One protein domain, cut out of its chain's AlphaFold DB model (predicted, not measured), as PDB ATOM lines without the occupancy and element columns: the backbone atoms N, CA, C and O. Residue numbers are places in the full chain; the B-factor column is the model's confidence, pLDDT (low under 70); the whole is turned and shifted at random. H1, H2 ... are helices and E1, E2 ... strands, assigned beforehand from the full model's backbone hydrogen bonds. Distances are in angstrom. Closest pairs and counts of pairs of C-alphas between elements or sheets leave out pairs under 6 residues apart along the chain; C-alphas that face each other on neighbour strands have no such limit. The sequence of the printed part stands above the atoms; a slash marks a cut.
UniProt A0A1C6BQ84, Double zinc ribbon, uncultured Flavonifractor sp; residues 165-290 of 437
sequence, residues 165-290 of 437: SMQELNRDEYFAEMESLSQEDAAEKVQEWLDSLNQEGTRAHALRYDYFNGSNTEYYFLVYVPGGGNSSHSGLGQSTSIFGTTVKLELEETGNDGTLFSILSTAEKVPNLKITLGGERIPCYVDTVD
ATOM      1  N   SER A 165      -2.586  20.586  25.973       91.81
ATOM      2  CA  SER A 165      -2.503  21.160  27.318       91.81
ATOM      3  C   SER A 165      -3.900  21.388  27.878       91.81
ATOM      4  O   SER A 165      -4.874  21.447  27.130       91.81
ATOM      5  N   MET A 166      -3.995  21.448  29.205       93.94
ATOM      6  CA  MET A 166      -5.236  21.743  29.910       93.94
ATOM      7  C   MET A 166      -4.951  22.628  31.113       93.94
ATOM      8  O   MET A 166      -3.976  22.392  31.828       93.94
ATOM      9  N   GLN A 167      -5.843  23.579  31.351       91.81
ATOM     10  CA  GLN A 167      -5.935  24.368  32.565       91.81
ATOM     11  C   GLN A 167      -7.343  24.213  33.139       91.81
ATOM     12  O   GLN A 167      -8.340  24.359  32.432       91.81
ATOM     13  N   GLU A 168      -7.409  23.849  34.414       92.94
ATOM     14  CA  GLU A 168      -8.648  23.664  35.165       92.94
ATOM     15  C   GLU A 168      -8.834  24.878  36.075       92.94
ATOM     16  O   GLU A 168      -7.956  25.157  36.890       92.94
ATOM     17  N   LEU A 169      -9.950  25.590  35.923       91.88
ATOM     18  CA  LEU A 169     -10.313  26.741  36.751       91.88
ATOM     19  C   LEU A 169     -11.747  26.586  37.243       91.88
ATOM     20  O   LEU A 169     -12.616  26.067  36.533       91.88
ATOM     21  N   ASN A 170     -12.018  27.037  38.464       91.56
ATOM     22  CA  ASN A 170     -13.404  27.236  38.863       91.56
ATOM     23  C   ASN A 170     -13.999  28.449  38.121       91.56
ATOM     24  O   ASN A 170     -13.284  29.232  37.501       91.56
ATOM     25  N   ARG A 171     -15.324  28.585  38.143       90.88
ATOM     26  CA  ARG A 171     -16.030  29.623  37.387       90.88
ATOM     27  C   ARG A 171     -15.584  31.037  37.763       90.88
ATOM     28  O   ARG A 171     -15.371  31.843  36.867       90.88
ATOM     29  N   ASP A 172     -15.416  31.312  39.053       91.38
ATOM     30  CA  ASP A 172     -15.009  32.635  39.538       91.38
ATOM     31  C   ASP A 172     -13.562  32.950  39.118       91.38
ATOM     32  O   ASP A 172     -13.278  34.050  38.657       91.38
ATOM     33  N   GLU A 173     -12.661  31.966  39.210       92.12
ATOM     34  CA  GLU A 173     -11.271  32.076  38.744       92.12
ATOM     35  C   GLU A 173     -11.190  32.289  37.231       92.12
ATOM     36  O   GLU A 173     -10.420  33.123  36.772       92.12
ATOM     37  N   TYR A 174     -11.994  31.562  36.453       94.06
ATOM     38  CA  TYR A 174     -12.042  31.705  34.999       94.06
ATOM     39  C   TYR A 174     -12.439  33.123  34.581       94.06
ATOM     40  O   TYR A 174     -11.797  33.703  33.709       94.06
ATOM     41  N   PHE A 175     -13.482  33.687  35.197       93.75
ATOM     42  CA  PHE A 175     -13.933  35.034  34.856       93.75
ATOM     43  C   PHE A 175     -12.952  36.111  35.317       93.75
ATOM     44  O   PHE A 175     -12.730  37.059  34.574       93.75
ATOM     45  N   ALA A 176     -12.317  35.938  36.481       88.81
ATOM     46  CA  ALA A 176     -11.255  36.838  36.924       88.81
ATOM     47  C   ALA A 176     -10.046  36.818  35.969       88.81
ATOM     48  O   ALA A 176      -9.483  37.866  35.668       88.81
ATOM     49  N   GLU A 177      -9.667  35.640  35.462       85.38
ATOM     50  CA  GLU A 177      -8.575  35.510  34.492       85.38
ATOM     51  C   GLU A 177      -8.942  36.164  33.150       85.38
ATOM     52  O   GLU A 177      -8.159  36.931  32.601       85.38
ATOM     53  N   MET A 178     -10.158  35.933  32.645       84.25
ATOM     54  CA  MET A 178     -10.664  36.582  31.428       84.25
ATOM     55  C   MET A 178     -10.690  38.111  31.534       84.25
ATOM     56  O   MET A 178     -10.306  38.792  30.586       84.25
ATOM     57  N   GLU A 179     -11.093  38.647  32.689       84.00
ATOM     58  CA  GLU A 179     -11.051  40.086  32.974       84.00
ATOM     59  C   GLU A 179      -9.607  40.606  32.978       84.00
ATOM     60  O   GLU A 179      -9.325  41.635  32.373       84.00
ATOM     61  N   SER A 180      -8.662  39.870  33.577       73.81
ATOM     62  CA  SER A 180      -7.239  40.244  33.539       73.81
ATOM     63  C   SER A 180      -6.632  40.197  32.133       73.81
ATOM     64  O   SER A 180      -5.656  40.888  31.860       73.81
ATOM     65  N   LEU A 181      -7.230  39.409  31.236       70.38
ATOM     66  CA  LEU A 181      -6.873  39.338  29.822       70.38
ATOM     67  C   LEU A 181      -7.621  40.374  28.965       70.38
ATOM     68  O   LEU A 181      -7.536  40.315  27.740       70.38
ATOM     69  N   SER A 182      -8.380  41.294  29.569       72.06
ATOM     70  CA  SER A 182      -9.220  42.275  28.863       72.06
ATOM     71  C   SER A 182     -10.210  41.645  27.869       72.06
ATOM     72  O   SER A 182     -10.626  42.295  26.920       72.06
ATOM     73  N   GLN A 183     -10.592  40.377  28.071       78.31
ATOM     74  CA  GLN A 183     -11.487  39.605  27.199       78.31
ATOM     75  C   GLN A 183     -12.941  39.666  27.706       78.31
ATOM     76  O   GLN A 183     -13.594  38.641  27.932       78.31
ATOM     77  N   GLU A 184     -13.446  40.878  27.942       80.56
ATOM     78  CA  GLU A 184     -14.757  41.109  28.570       80.56
ATOM     79  C   GLU A 184     -15.922  40.624  27.687       80.56
ATOM     80  O   GLU A 184     -16.837  39.960  28.184       80.56
ATOM     81  N   ASP A 185     -15.862  40.855  26.370       83.25
ATOM     82  CA  ASP A 185     -16.912  40.421  25.439       83.25
ATOM     83  C   ASP A 185     -16.944  38.890  25.308       83.25
ATOM     84  O   ASP A 185     -18.013  38.270  25.254       83.25
ATOM     85  N   ALA A 186     -15.772  38.245  25.259       87.94
ATOM     86  CA  ALA A 186     -15.672  36.787  25.266       87.94
ATOM     87  C   ALA A 186     -16.226  36.206  26.576       87.94
ATOM     88  O   ALA A 186     -16.986  35.231  26.544       87.94
ATOM     89  N   ALA A 187     -15.905  36.819  27.719       91.56
ATOM     90  CA  ALA A 187     -16.446  36.437  29.018       91.56
ATOM     91  C   ALA A 187     -17.979  36.545  29.056       91.56
ATOM     92  O   ALA A 187     -18.638  35.594  29.485       91.56
ATOM     93  N   GLU A 188     -18.564  37.637  28.551       93.38
ATOM     94  CA  GLU A 188     -20.022  37.803  28.475       93.38
ATOM     95  C   GLU A 188     -20.666  36.695  27.625       93.38
ATOM     96  O   GLU A 188     -21.594  36.020  28.081       93.38
ATOM     97  N   LYS A 189     -20.115  36.408  26.437       94.69
ATOM     98  CA  LYS A 189     -20.604  35.326  25.561       94.69
ATOM     99  C   LYS A 189     -20.515  33.947  26.221       94.69
ATOM    100  O   LYS A 189     -21.415  33.119  26.052       94.69
ATOM    101  N   VAL A 190     -19.448  33.672  26.978       95.50
ATOM    102  CA  VAL A 190     -19.323  32.418  27.743       95.50
ATOM    103  C   VAL A 190     -20.340  32.355  28.879       95.50
ATOM    104  O   VAL A 190     -20.915  31.290  29.112       95.50
ATOM    105  N   GLN A 191     -20.601  33.467  29.564       94.88
ATOM    106  CA  GLN A 191     -21.613  33.533  30.616       94.88
ATOM    107  C   GLN A 191     -23.016  33.257  30.052       94.88
ATOM    108  O   GLN A 191     -23.723  32.396  30.581       94.88
ATOM    109  N   GLU A 192     -23.388  33.884  28.931       94.38
ATOM    110  CA  GLU A 192     -24.651  33.602  28.233       94.38
ATOM    111  C   GLU A 192     -24.760  32.131  27.809       94.38
ATOM    112  O   GLU A 192     -25.814  31.499  27.961       94.38
ATOM    113  N   TRP A 193     -23.663  31.557  27.304       94.62
ATOM    114  CA  TRP A 193     -23.606  30.145  26.946       94.62
ATOM    115  C   TRP A 193     -23.863  29.253  28.160       94.62
ATOM    116  O   TRP A 193     -24.736  28.387  28.081       94.62
ATOM    117  N   LEU A 194     -23.178  29.484  29.284       92.62
ATOM    118  CA  LEU A 194     -23.365  28.719  30.520       92.62
ATOM    119  C   LEU A 194     -24.799  28.815  31.052       92.62
ATOM    120  O   LEU A 194     -25.358  27.796  31.461       92.62
ATOM    121  N   ASP A 195     -25.409  29.998  31.000       91.44
ATOM    122  CA  ASP A 195     -26.787  30.223  31.450       91.44
ATOM    123  C   ASP A 195     -27.822  29.531  30.548       91.44
ATOM    124  O   ASP A 195     -28.911  29.162  31.000       91.44
ATOM    125  N   SER A 196     -27.479  29.296  29.278       90.00
ATOM    126  CA  SER A 196     -28.320  28.554  28.333       90.00
ATOM    127  C   SER A 196     -28.308  27.032  28.553       90.00
ATOM    128  O   SER A 196     -29.190  26.323  28.050       90.00
ATOM    129  N   LEU A 197     -27.324  26.503  29.293       88.00
ATOM    130  CA  LEU A 197     -27.176  25.064  29.499       88.00
ATOM    131  C   LEU A 197     -28.240  24.543  30.474       88.00
ATOM    132  O   LEU A 197     -28.206  24.782  31.680       88.00
ATOM    133  N   ASN A 198     -29.186  23.755  29.958       68.31
ATOM    134  CA  ASN A 198     -30.136  23.032  30.801       68.31
ATOM    135  C   ASN A 198     -29.399  21.971  31.634       68.31
ATOM    136  O   ASN A 198     -28.776  21.070  31.076       68.31
ATOM    137  N   GLN A 199     -29.574  21.997  32.958       61.94
ATOM    138  CA  GLN A 199     -29.014  21.022  33.915       61.94
ATOM    139  C   GLN A 199     -29.602  19.594  33.786       61.94
ATOM    140  O   GLN A 199     -29.451  18.754  34.674       61.94
ATOM    141  N   GLU A 200     -30.313  19.285  32.696       52.78
ATOM    142  CA  GLU A 200     -30.939  17.982  32.482       52.78
ATOM    143  C   GLU A 200     -29.918  16.940  31.985       52.78
ATOM    144  O   GLU A 200     -29.807  16.631  30.796       52.78
ATOM    145  N   GLY A 201     -29.212  16.333  32.944       58.81
ATOM    146  CA  GLY A 201     -28.440  15.099  32.777       58.81
ATOM    147  C   GLY A 201     -26.916  15.264  32.728       58.81
ATOM    148  O   GLY A 201     -26.382  16.344  32.518       58.81
ATOM    149  N   THR A 202     -26.210  14.142  32.894       70.69
ATOM    150  CA  THR A 202     -24.743  13.998  32.837       70.69
ATOM    151  C   THR A 202     -24.220  14.121  31.402       70.69
ATOM    152  O   THR A 202     -23.840  13.136  30.760       70.69
ATOM    153  N   ARG A 203     -24.249  15.334  30.846       87.62
ATOM    154  CA  ARG A 203     -23.699  15.639  29.518       87.62
ATOM    155  C   ARG A 203     -22.658  16.738  29.624       87.62
ATOM    156  O   ARG A 203     -22.895  17.743  30.276       87.62
ATOM    157  N   ALA A 204     -21.528  16.546  28.956       92.31
ATOM    158  CA  ALA A 204     -20.526  17.589  28.819       92.31
ATOM    159  C   ALA A 204     -20.895  18.537  27.670       92.31
ATOM    160  O   ALA A 204     -21.480  18.125  26.662       92.31
ATOM    161  N   HIS A 205     -20.494  19.791  27.799       94.50
ATOM    162  CA  HIS A 205     -20.656  20.828  26.789       94.50
ATOM    163  C   HIS A 205     -19.301  21.483  26.550       94.50
ATOM    164  O   HIS A 205     -18.503  21.589  27.475       94.50
ATOM    165  N   ALA A 206     -19.008  21.877  25.319       97.19
ATOM    166  CA  ALA A 206     -17.773  22.562  25.002       97.19
ATOM    167  C   ALA A 206     -17.984  23.634  23.937       97.19
ATOM    168  O   ALA A 206     -18.707  23.408  22.967       97.19
ATOM    169  N   LEU A 207     -17.290  24.754  24.094       98.12
ATOM    170  CA  LEU A 207     -17.056  25.708  23.017       98.12
ATOM    171  C   LEU A 207     -15.723  25.374  22.350       98.12
ATOM    172  O   LEU A 207     -14.783  24.976  23.038       98.12
ATOM    173  N   ARG A 208     -15.641  25.520  21.028       98.00
ATOM    174  CA  ARG A 208     -14.411  25.347  20.250       98.00
ATOM    175  C   ARG A 208     -14.124  26.587  19.416       98.00
ATOM    176  O   ARG A 208     -14.974  26.981  18.622       98.00
ATOM    177  N   TYR A 209     -12.912  27.106  19.543       95.75
ATOM    178  CA  TYR A 209     -12.355  28.149  18.694       95.75
ATOM    179  C   TYR A 209     -11.177  27.599  17.886       95.75
ATOM    180  O   TYR A 209     -10.306  26.912  18.430       95.75
ATOM    181  N   ASP A 210     -11.182  27.875  16.582       93.69
ATOM    182  CA  ASP A 210     -10.186  27.393  15.626       93.69
ATOM    183  C   ASP A 210      -9.310  28.585  15.211       93.69
ATOM    184  O   ASP A 210      -9.750  29.427  14.432       93.69
ATOM    185  N   TYR A 211      -8.078  28.658  15.717       87.38
ATOM    186  CA  TYR A 211      -7.151  29.758  15.432       87.38
ATOM    187  C   TYR A 211      -6.085  29.318  14.431       87.38
ATOM    188  O   TYR A 211      -5.459  28.275  14.611       87.38
ATOM    189  N   PHE A 212      -5.859  30.086  13.368       81.12
ATOM    190  CA  PHE A 212      -4.781  29.817  12.417       81.12
ATOM    191  C   PHE A 212      -3.630  30.792  12.651       81.12
ATOM    192  O   PHE A 212      -3.750  31.970  12.348       81.12
ATOM    193  N   ASN A 213      -2.497  30.290  13.136       66.62
ATOM    194  CA  ASN A 213      -1.335  31.116  13.479       66.62
ATOM    195  C   ASN A 213      -0.389  31.393  12.290       66.62
ATOM    196  O   ASN A 213       0.802  31.615  12.480       66.62
ATOM    197  N   GLY A 214      -0.877  31.280  11.050       62.78
ATOM    198  CA  GLY A 214      -0.069  31.386   9.827       62.78
ATOM    199  C   GLY A 214       0.563  30.068   9.354       62.78
ATOM    200  O   GLY A 214       0.747  29.873   8.151       62.78
ATOM    201  N   SER A 215       0.836  29.121  10.262       66.62
ATOM    202  CA  SER A 215       1.452  27.826   9.918       66.62
ATOM    203  C   SER A 215       0.499  26.643  10.084       66.62
ATOM    204  O   SER A 215       0.348  25.820   9.178       66.62
ATOM    205  N   ASN A 216      -0.160  26.560  11.237       75.12
ATOM    206  CA  ASN A 216      -1.027  25.463  11.632       75.12
ATOM    207  C   ASN A 216      -2.281  26.020  12.306       75.12
ATOM    208  O   ASN A 216      -2.301  27.140  12.810       75.12
ATOM    209  N   THR A 217      -3.335  25.210  12.320       87.12
ATOM    210  CA  THR A 217      -4.529  25.514  13.105       87.12
ATOM    211  C   THR A 217      -4.372  24.951  14.510       87.12
ATOM    212  O   THR A 217      -4.104  23.760  14.682       87.12
ATOM    213  N   GLU A 218      -4.575  25.803  15.500       91.00
ATOM    214  CA  GLU A 218      -4.666  25.472  16.913       91.00
ATOM    215  C   GLU A 218      -6.141  25.430  17.320       91.00
ATOM    216  O   GLU A 218      -6.956  26.236  16.873       91.00
ATOM    217  N   TYR A 219      -6.497  24.440  18.135       94.94
ATOM    218  CA  TYR A 219      -7.876  24.200  18.547       94.94
ATOM    219  C   TYR A 219      -8.006  24.434  20.047       94.94
ATOM    220  O   TYR A 219      -7.473  23.656  20.847       94.94
ATOM    221  N   TYR A 220      -8.744  25.476  20.407       96.31
ATOM    222  CA  TYR A 220      -9.017  25.879  21.780       96.31
ATOM    223  C   TYR A 220     -10.405  25.392  22.171       96.31
ATOM    224  O   TYR A 220     -11.385  25.670  21.482       96.31
ATOM    225  N   PHE A 221     -10.500  24.642  23.262       97.94
ATOM    226  CA  PHE A 221     -11.757  24.133  23.786       97.94
ATOM    227  C   PHE A 221     -11.978  24.637  25.204       97.94
ATOM    228  O   PHE A 221     -11.147  24.384  26.073       97.94
ATOM    229  N   LEU A 222     -13.125  25.258  25.457       97.94
ATOM    230  CA  LEU A 222     -13.620  25.468  26.814       97.94
ATOM    231  C   LEU A 222     -14.636  24.376  27.114       97.94
ATOM    232  O   LEU A 222     -15.711  24.360  26.519       97.94
ATOM    233  N   VAL A 223     -14.304  23.447  28.007       96.62
ATOM    234  CA  VAL A 223     -15.164  22.307  28.339       96.62
ATOM    235  C   VAL A 223     -15.813  22.517  29.702       96.62
ATOM    236  O   VAL A 223     -15.136  22.756  30.697       96.62
ATOM    237  N   TYR A 224     -17.131  22.355  29.746       94.31
ATOM    238  CA  TYR A 224     -17.941  22.287  30.951       94.31
ATOM    239  C   TYR A 224     -18.453  20.857  31.159       94.31
ATOM    240  O   TYR A 224     -19.058  20.255  30.263       94.31
ATOM    241  N   VAL A 225     -18.214  20.300  32.347       92.00
ATOM    242  CA  VAL A 225     -18.667  18.953  32.718       92.00
ATOM    243  C   VAL A 225     -19.449  19.020  34.032       92.00
ATOM    244  O   VAL A 225     -18.824  19.138  35.084       92.00
ATOM    245  N   PRO A 226     -20.792  18.911  34.004       89.12
ATOM    246  CA  PRO A 226     -21.602  18.817  35.217       89.12
ATOM    247  C   PRO A 226     -21.159  17.642  36.095       89.12
ATOM    248  O   PRO A 226     -20.938  16.534  35.594       89.12
ATOM    249  N   GLY A 227     -21.041  17.872  37.399       85.19
ATOM    250  CA  GLY A 227     -20.580  16.905  38.391       85.19
ATOM    251  C   GLY A 227     -19.082  16.573  38.356       85.19
ATOM    252  O   GLY A 227     -18.664  15.689  39.112       85.19
ATOM    253  N   GLY A 228     -18.287  17.228  37.501       83.44
ATOM    254  CA  GLY A 228     -16.855  16.982  37.319       83.44
ATOM    255  C   GLY A 228     -15.978  18.193  37.654       83.44
ATOM    256  O   GLY A 228     -16.367  19.340  37.458       83.44
ATOM    257  N   GLY A 229     -14.756  17.926  38.126       81.31
ATOM    258  CA  GLY A 229     -13.753  18.951  38.451       81.31
ATOM    259  C   GLY A 229     -13.571  19.199  39.948       81.31
ATOM    260  O   GLY A 229     -14.346  18.717  40.778       81.31
ATOM    261  N   ASN A 230     -12.524  19.944  40.296       79.69
ATOM    262  CA  ASN A 230     -11.991  20.101  41.653       79.69
ATOM    263  C   ASN A 230     -11.605  18.757  42.310       79.69
ATOM    264  O   ASN A 230     -11.737  18.558  43.521       79.69
ATOM    265  N   SER A 231     -11.171  17.797  41.491       78.00
ATOM    266  CA  SER A 231     -10.664  16.495  41.932       78.00
ATOM    267  C   SER A 231      -9.150  16.524  42.113       78.00
ATOM    268  O   SER A 231      -8.440  17.249  41.424       78.00
ATOM    269  N   SER A 232      -8.614  15.661  42.981       71.81
ATOM    270  CA  SER A 232      -7.157  15.498  43.116       71.81
ATOM    271  C   SER A 232      -6.490  14.904  41.868       71.81
ATOM    272  O   SER A 232      -5.266  14.969  41.740       71.81
ATOM    273  N   HIS A 233      -7.275  14.311  40.962       73.25
ATOM    274  CA  HIS A 233      -6.798  13.697  39.729       73.25
ATOM    275  C   HIS A 233      -7.725  14.007  38.544       73.25
ATOM    276  O   HIS A 233      -8.809  13.444  38.436       73.25
ATOM    277  N   SER A 234      -7.238  14.840  37.622       85.00
ATOM    278  CA  SER A 234      -7.815  15.056  36.290       85.00
ATOM    279  C   SER A 234      -6.816  14.538  35.246       85.00
ATOM    280  O   SER A 234      -5.628  14.864  35.286       85.00
ATOM    281  N   GLY A 235      -7.265  13.675  34.335       88.12
ATOM    282  CA  GLY A 235      -6.437  13.062  33.299       88.12
ATOM    283  C   GLY A 235      -6.651  13.715  31.937       88.12
ATOM    284  O   GLY A 235      -7.775  13.759  31.442       88.12
ATOM    285  N   LEU A 236      -5.568  14.152  31.292       93.81
ATOM    286  CA  LEU A 236      -5.582  14.647  29.915       93.81
ATOM    287  C   LEU A 236      -4.718  13.754  29.024       93.81
ATOM    288  O   LEU A 236      -3.589  13.404  29.370       93.81
ATOM    289  N   GLY A 237      -5.225  13.408  27.842       89.06
ATOM    290  CA  GLY A 237      -4.430  12.701  26.846       89.06
ATOM    291  C   GLY A 237      -4.875  12.969  25.419       89.06
ATOM    292  O   GLY A 237      -6.046  13.204  25.151       89.06
ATOM    293  N   GLN A 238      -3.946  12.855  24.476       89.44
ATOM    294  CA  GLN A 238      -4.226  12.956  23.046       89.44
ATOM    295  C   GLN A 238      -3.780  11.678  22.346       89.44
ATOM    296  O   GLN A 238      -2.709  11.133  22.615       89.44
ATOM    297  N   SER A 239      -4.624  11.162  21.457       86.00
ATOM    298  CA  SER A 239      -4.287  10.000  20.639       86.00
ATOM    299  C   SER A 239      -4.716  10.217  19.202       86.00
ATOM    300  O   SER A 239      -5.889  10.489  18.943       86.00
ATOM    301  N   THR A 240      -3.780  10.030  18.279       83.81
ATOM    302  CA  THR A 240      -4.033  10.080  16.838       83.81
ATOM    303  C   THR A 240      -4.120   8.674  16.268       83.81
ATOM    304  O   THR A 240      -3.321   7.796  16.596       83.81
ATOM    305  N   SER A 241      -5.119   8.449  15.420       79.31
ATOM    306  CA  SER A 241      -5.308   7.201  14.685       79.31
ATOM    307  C   SER A 241      -5.611   7.483  13.214       79.31
ATOM    308  O   SER A 241      -5.740   8.630  12.794       79.31
ATOM    309  N   ILE A 242      -5.814   6.425  12.428       75.44
ATOM    310  CA  ILE A 242      -6.287   6.539  11.040       75.44
ATOM    311  C   ILE A 242      -7.681   7.185  10.914       75.44
ATOM    312  O   ILE A 242      -8.059   7.590   9.820       75.44
ATOM    313  N   PHE A 243      -8.445   7.274  12.009       78.44
ATOM    314  CA  PHE A 243      -9.780   7.886  12.051       78.44
ATOM    315  C   PHE A 243      -9.765   9.337  12.552       78.44
ATOM    316  O   PHE A 243     -10.823   9.915  12.779       78.44
ATOM    317  N   GLY A 244      -8.577   9.921  12.721       83.94
ATOM    318  CA  GLY A 244      -8.390  11.268  13.248       83.94
ATOM    319  C   GLY A 244      -7.885  11.282  14.687       83.94
ATOM    320  O   GLY A 244      -7.563  10.239  15.277       83.94
ATOM    321  N   THR A 245      -7.800  12.494  15.223       90.62
ATOM    322  CA  THR A 245      -7.283  12.775  16.562       90.62
ATOM    323  C   THR A 245      -8.418  12.800  17.578       90.62
ATOM    324  O   THR A 245      -9.548  13.198  17.287       90.62
ATOM    325  N   THR A 246      -8.143  12.306  18.778       93.75
ATOM    326  CA  THR A 246      -9.065  12.355  19.915       93.75
ATOM    327  C   THR A 246      -8.333  12.906  21.125       93.75
ATOM    328  O   THR A 246      -7.308  12.344  21.520       93.75
ATOM    329  N   VAL A 247      -8.892  13.957  21.716       95.94
ATOM    330  CA  VAL A 247      -8.507  14.482  23.026       95.94
ATOM    331  C   VAL A 247      -9.397  13.821  24.074       95.94
ATOM    332  O   VAL A 247     -10.618  13.755  23.926       95.94
ATOM    333  N   LYS A 248      -8.776  13.250  25.101       95.88
ATOM    334  CA  LYS A 248      -9.424  12.529  26.191       95.88
ATOM    335  C   LYS A 248      -9.301  13.350  27.462       95.88
ATOM    336  O   LYS A 248      -8.182  13.678  27.849       95.88
ATOM    337  N   LEU A 249     -10.442  13.608  28.087       95.38
ATOM    338  CA  LEU A 249     -10.551  14.207  29.408       95.38
ATOM    339  C   LEU A 249     -11.156  13.160  30.349       95.38
ATOM    340  O   LEU A 249     -12.250  12.650  30.090       95.38
ATOM    341  N   GLU A 250     -10.420  12.790  31.388       94.12
ATOM    342  CA  GLU A 250     -10.812  11.803  32.396       94.12
ATOM    343  C   GLU A 250     -10.959  12.507  33.747       94.12
ATOM    344  O   GLU A 250      -9.993  13.056  34.265       94.12
ATOM    345  N   LEU A 251     -12.172  12.505  34.296       92.62
ATOM    346  CA  LEU A 251     -12.548  13.226  35.509       92.62
ATOM    347  C   LEU A 251     -13.149  12.275  36.546       92.62
ATOM    348  O   LEU A 251     -13.835  11.300  36.207       92.62
ATOM    349  N   GLU A 252     -12.932  12.588  37.819       90.00
ATOM    350  CA  GLU A 252     -13.653  11.968  38.930       90.00
ATOM    351  C   GLU A 252     -15.026  12.630  39.117       90.00
ATOM    352  O   GLU A 252     -15.214  13.808  38.815       90.00
ATOM    353  N   GLU A 253     -16.000  11.861  39.604       87.12
ATOM    354  CA  GLU A 253     -17.323  12.389  39.946       87.12
ATOM    355  C   GLU A 253     -17.253  13.043  41.329       87.12
ATOM    356  O   GLU A 253     -17.119  12.364  42.350       87.12
ATOM    357  N   THR A 254     -17.302  14.373  41.358       84.31
ATOM    358  CA  THR A 254     -17.181  15.181  42.582       84.31
ATOM    359  C   THR A 254     -18.502  15.832  42.985       84.31
ATOM    360  O   THR A 254     -18.648  16.266  44.127       84.31
ATOM    361  N   GLY A 255     -19.476  15.893  42.068       77.69
ATOM    362  CA  GLY A 255     -20.715  16.654  42.256       77.69
ATOM    363  C   GLY A 255     -20.512  18.168  42.140       77.69
ATOM    364  O   GLY A 255     -21.372  18.933  42.567       77.69
ATOM    365  N   ASN A 256     -19.366  18.597  41.610       78.62
ATOM    366  CA  ASN A 256     -19.070  19.992  41.332       78.62
ATOM    367  C   ASN A 256     -19.641  20.401  39.966       78.62
ATOM    368  O   ASN A 256     -19.365  19.750  38.964       78.62
ATOM    369  N   ASP A 257     -20.386  21.503  39.928       75.50
ATOM    370  CA  ASP A 257     -21.021  22.030  38.712       75.50
ATOM    371  C   ASP A 257     -20.421  23.375  38.269       75.50
ATOM    372  O   ASP A 257     -21.001  24.071  37.434       75.50
ATOM    373  N   GLY A 258     -19.279  23.764  38.847       76.44
ATOM    374  CA  GLY A 258     -18.673  25.083  38.671       76.44
ATOM    375  C   GLY A 258     -17.299  25.098  38.005       76.44
ATOM    376  O   GLY A 258     -16.695  26.161  37.969       76.44
ATOM    377  N   THR A 259     -16.774  23.976  37.507       90.19
ATOM    378  CA  THR A 259     -15.421  23.930  36.924       90.19
ATOM    379  C   THR A 259     -15.443  23.985  35.400       90.19
ATOM    380  O   THR A 259     -16.272  23.343  34.748       90.19
ATOM    381  N   LEU A 260     -14.503  24.747  34.843       94.69
ATOM    382  CA  LEU A 260     -14.242  24.885  33.419       94.69
ATOM    383  C   LEU A 260     -12.836  24.368  33.100       94.69
ATOM    384  O   LEU A 260     -11.884  24.587  33.848       94.69
ATOM    385  N   PHE A 261     -12.711  23.685  31.966       95.31
ATOM    386  CA  PHE A 261     -11.446  23.145  31.480       95.31
ATOM    387  C   PHE A 261     -11.085  23.830  30.165       95.31
ATOM    388  O   PHE A 261     -11.696  23.552  29.134       95.31
ATOM    389  N   SER A 262     -10.082  24.702  30.200       96.38
ATOM    390  CA  SER A 262      -9.464  25.253  28.995       96.38
ATOM    391  C   SER A 262      -8.491  24.224  28.438       96.38
ATOM    392  O   SER A 262      -7.594  23.783  29.149       96.38
ATOM    393  N   ILE A 263      -8.665  23.805  27.187       96.69
ATOM    394  CA  ILE A 263      -7.842  22.785  26.531       96.69
ATOM    395  C   ILE A 263      -7.330  23.333  25.203       96.69
ATOM    396  O   ILE A 263      -8.121  23.747  24.364       96.69
ATOM    397  N   LEU A 264      -6.020  23.259  24.981       94.12
ATOM    398  CA  LEU A 264      -5.383  23.597  23.707       94.12
ATOM    399  C   LEU A 264      -4.871  22.317  23.047       94.12
ATOM    400  O   LEU A 264      -4.219  21.489  23.689       94.12
ATOM    401  N   SER A 265      -5.156  22.149  21.758       93.69
ATOM    402  CA  SER A 265      -4.646  21.060  20.928       93.69
ATOM    403  C   SER A 265      -4.033  21.588  19.634       93.69
ATOM    404  O   SER A 265      -4.677  22.318  18.888       93.69
ATOM    405  N   THR A 266      -2.819  21.133  19.316       90.50
ATOM    406  CA  THR A 266      -2.113  21.436  18.052       90.50
ATOM    407  C   THR A 266      -2.184  20.261  17.065       90.50
ATOM    408  O   THR A 266      -1.250  19.963  16.317       90.50
ATOM    409  N   ALA A 267      -3.272  19.487  17.119       90.06
ATOM    410  CA  ALA A 267      -3.487  18.359  16.219       90.06
ATOM    411  C   ALA A 267      -3.551  18.809  14.745       90.06
ATOM    412  O   ALA A 267      -4.049  19.877  14.442       90.06
ATOM    413  N   GLU A 268      -3.142  17.965  13.788       85.25
ATOM    414  CA  GLU A 268      -3.208  18.304  12.343       85.25
ATOM    415  C   GLU A 268      -4.645  18.610  11.861       85.25
ATOM    416  O   GLU A 268      -4.862  19.318  10.882       85.25
ATOM    417  N   LYS A 269      -5.650  18.024  12.518       89.12
ATOM    418  CA  LYS A 269      -7.074  18.181  12.204       89.12
ATOM    419  C   LYS A 269      -7.869  18.318  13.489       89.12
ATOM    420  O   LYS A 269      -7.450  17.761  14.504       89.12
ATOM    421  N   VAL A 270      -9.055  18.922  13.377       93.12
ATOM    422  CA  VAL A 270     -10.027  19.082  14.468       93.12
ATOM    423  C   VAL A 270     -10.130  17.789  15.294       93.12
ATOM    424  O   VAL A 270     -10.575  16.755  14.770       93.12
ATOM    425  N   PRO A 271      -9.700  17.801  16.566       93.69
ATOM    426  CA  PRO A 271      -9.766  16.624  17.408       93.69
ATOM    427  C   PRO A 271     -11.191  16.407  17.927       93.69
ATOM    428  O   PRO A 271     -11.926  17.342  18.229       93.69
ATOM    429  N   ASN A 272     -11.579  15.142  18.082       94.50
ATOM    430  CA  ASN A 272     -12.814  14.796  18.783       94.50
ATOM    431  C   ASN A 272     -12.585  14.837  20.298       94.50
ATOM    432  O   ASN A 272     -11.588  14.287  20.773       94.50
ATOM    433  N   LEU A 273     -13.536  15.379  21.060       95.94
ATOM    434  CA  LEU A 273     -13.519  15.296  22.519       95.94
ATOM    435  C   LEU A 273     -14.112  13.965  23.003       95.94
ATOM    436  O   LEU A 273     -15.201  13.543  22.600       95.94
ATOM    437  N   LYS A 274     -13.392  13.285  23.896       95.56
ATOM    438  CA  LYS A 274     -13.870  12.101  24.613       95.56
ATOM    439  C   LYS A 274     -13.795  12.359  26.114       95.56
ATOM    440  O   LYS A 274     -12.716  12.290  26.694       95.56
ATOM    441  N   ILE A 275     -14.956  12.570  26.722       94.88
ATOM    442  CA  ILE A 275     -15.084  12.861  28.149       94.88
ATOM    443  C   ILE A 275     -15.466  11.587  28.909       94.88
ATOM    444  O   ILE A 275     -16.355  10.838  28.485       94.88
ATOM    445  N   THR A 276     -14.769  11.330  30.011       94.00
ATOM    446  CA  THR A 276     -15.045  10.235  30.947       94.00
ATOM    447  C   THR A 276     -15.238  10.833  32.334       94.00
ATOM    448  O   THR A 276     -14.353  11.544  32.793       94.00
ATOM    449  N   LEU A 277     -16.361  10.544  32.988       91.56
ATOM    450  CA  LEU A 277     -16.683  10.990  34.345       91.56
ATOM    451  C   LEU A 277     -16.936   9.753  35.213       91.56
ATOM    452  O   LEU A 277     -17.720   8.887  34.825       91.56
ATOM    453  N   GLY A 278     -16.222   9.611  36.333       89.00
ATOM    454  CA  GLY A 278     -16.381   8.452  37.230       89.00
ATOM    455  C   GLY A 278     -16.066   7.097  36.570       89.00
ATOM    456  O   GLY A 278     -16.551   6.054  37.001       89.00
ATOM    457  N   GLY A 279     -15.272   7.095  35.493       89.31
ATOM    458  CA  GLY A 279     -14.969   5.905  34.690       89.31
ATOM    459  C   GLY A 279     -15.992   5.580  33.591       89.31
ATOM    460  O   GLY A 279     -15.733   4.692  32.773       89.31
ATOM    461  N   GLU A 280     -17.105   6.312  33.501       91.44
ATOM    462  CA  GLU A 280     -18.098   6.162  32.435       91.44
ATOM    463  C   GLU A 280     -17.956   7.245  31.365       91.44
ATOM    464  O   GLU A 280     -17.693   8.415  31.638       91.44
ATOM    465  N   ARG A 281     -18.126   6.859  30.096       93.50
ATOM    466  CA  ARG A 281     -18.086   7.815  28.987       93.50
ATOM    467  C   ARG A 281     -19.410   8.568  28.911       93.50
ATOM    468  O   ARG A 281     -20.439   7.946  28.652       93.50
ATOM    469  N   ILE A 282     -19.344   9.892  28.975       92.19
ATOM    470  CA  ILE A 282     -20.499  10.775  28.783       92.19
ATOM    471  C   ILE A 282     -20.467  11.428  27.389       92.19
ATOM    472  O   ILE A 282     -19.391  11.577  26.794       92.19
ATOM    473  N   PRO A 283     -21.628  11.769  26.799       93.00
ATOM    474  CA  PRO A 283     -21.669  12.528  25.554       93.00
ATOM    475  C   PRO A 283     -21.153  13.956  25.779       93.00
ATOM    476  O   PRO A 283     -21.356  14.527  26.849       93.00
ATOM    477  N   CYS A 284     -20.513  14.520  24.756       93.31
ATOM    478  CA  CYS A 284     -20.048  15.903  24.741       93.31
ATOM    479  C   CYS A 284     -20.582  16.602  23.489       93.31
ATOM    480  O   CYS A 284     -20.374  16.099  22.380       93.31
ATOM    481  N   TYR A 285     -21.291  17.713  23.674       93.25
ATOM    482  CA  TYR A 285     -21.683  18.608  22.586       93.25
ATOM    483  C   TYR A 285     -20.618  19.679  22.411       93.25
ATOM    484  O   TYR A 285     -20.143  20.221  23.402       93.25
ATOM    485  N   VAL A 286     -20.237  19.944  21.165       96.25
ATOM    486  CA  VAL A 286     -19.202  20.922  20.836       96.25
ATOM    487  C   VAL A 286     -19.800  21.950  19.890       96.25
ATOM    488  O   VAL A 286     -20.119  21.604  18.749       96.25
ATOM    489  N   ASP A 287     -19.926  23.183  20.359       96.06
ATOM    490  CA  ASP A 287     -20.342  24.332  19.560       96.06
ATOM    491  C   ASP A 287     -19.094  25.075  19.075       96.06
ATOM    492  O   ASP A 287     -18.136  25.257  19.822       96.06
ATOM    493  N   THR A 288     -19.059  25.445  17.795       97.25
ATOM    494  CA  THR A 288     -17.939  26.224  17.239       97.25
ATOM    495  C   THR A 288     -18.260  27.706  17.358       97.25
ATOM    496  O   THR A 288     -19.355  28.112  16.971       97.25
ATOM    497  N   VAL A 289     -17.313  28.479  17.876       95.06
ATOM    498  CA  VAL A 289     -17.411  29.925  18.097       95.06
ATOM    499  C   VAL A 289     -16.307  30.660  17.337       95.06
ATOM    500  O   VAL A 289     -15.330  30.049  16.909       95.06
ATOM    501  N   ASP A 290     -16.491  31.961  17.145       89.88
ATOM    502  CA  ASP A 290     -15.584  32.880  16.444       89.88
ATOM    503  C   ASP A 290     -14.735  33.746  17.390       89.88
ATOM    504  O   ASP A 290     -13.998  34.612  16.935       89.88
TER     505      ASP A 290
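This is residues 165 to 290 of the 437 residues of the protein "Double zinc ribbon" of uncultured Flavonifractor sp (UniProt A0A1C6BQ84). What does the domain look like? It is a sandwich of two strongly twisted sheets, partly face to face, with the helical hairpin H1 and H2 over the face of the larger sheet that looks away from the smaller one. E8 runs on into E9 and ties the two sheets together at one corner. What is it built of? The printed part has 126 residues with two named helices and nine named strands, in the order E1 H1 H2 E2 E3 E4 E5 E6 E7 E8 E9; the class is mixed. Both sheets are mixed, in the orders E1 E6 E3 E2 E9 and E4 E5 E7 E8. The whole is compact and rounded, with a radius of gyration of the C-alphas of 14.3 A and spans of 37 by 37 by 26 A.

How is the first sheet paired? E1, residues 165 to 170, is antiparallel to E6, residues 259 to 265 (N 167 to O 262, 2.8 A), and E6 to E3, residues 217 to 224 (N 221 to O 263, 2.8 A). E3 forms a hairpin with E2, residues 204 to 212 (N 207 to O 222, 2.9 A), and E2 is parallel to E9, residues 284 to 289 (N 206 to O 285, 2.8 A). Where are the helices? H1, residues 171 to 180, and H2, residues 184 to 196, are on the same face of this sheet, in two layers with it, at heights of 10.0 and 10.2 A; H1 stands up from the sheet at 46 degrees, and H2 runs along E2 at 25 degrees on the local plane. They touch at a shallow tilt of 20 degrees, opposite ways, H2 with residues 184 to 187 alone; the closest C-alphas, of Met 178 and Ala 187, are 6.3 A apart. In both, every O i to N i+4 pair is within hydrogen-bond range. How does the second sheet stand? E4, residues 235 to 241, and E5, residues 244 to 251, form a hairpin (N 237 to O 248, 3.0 A); E5 is parallel to E7, residues 272 to 277 (N 249 to O 274, 3.0 A), and E7 forms a hairpin with E8, residues 280 to 282 (N 277 to O 280, 2.9 A). The parts of the two sheets that face each other are 10.7 A centre to centre, their strands at 33 degrees. The closest C-alphas of E7 and E9, those of Ile 275 and Cys 284, are 6.7 A apart.

Where does the printed part begin and end? E1 begins at C-alpha 165, (-2.503, 21.160, 27.318), and E9 ends at C-alpha 289, (-17.411, 29.925, 18.097). Which elements are longest? From first to last C-alpha, E2 is 25.8 A long, E5 22.7 A, E3 22.6 A, and E4 and E6 19.5 A each; the longest helix by residues, H2, is 18.5 A.

How far does it reach? The two C-alphas farthest apart, those of Gly 214 and Gly 255, are 41.2 A apart. Are there cuts, long links or weak places? The printed part has no cut and no long link. The mean pLDDT of the printed part is 87.8, and residues 198 to 201 and 213 to 215 are under 70.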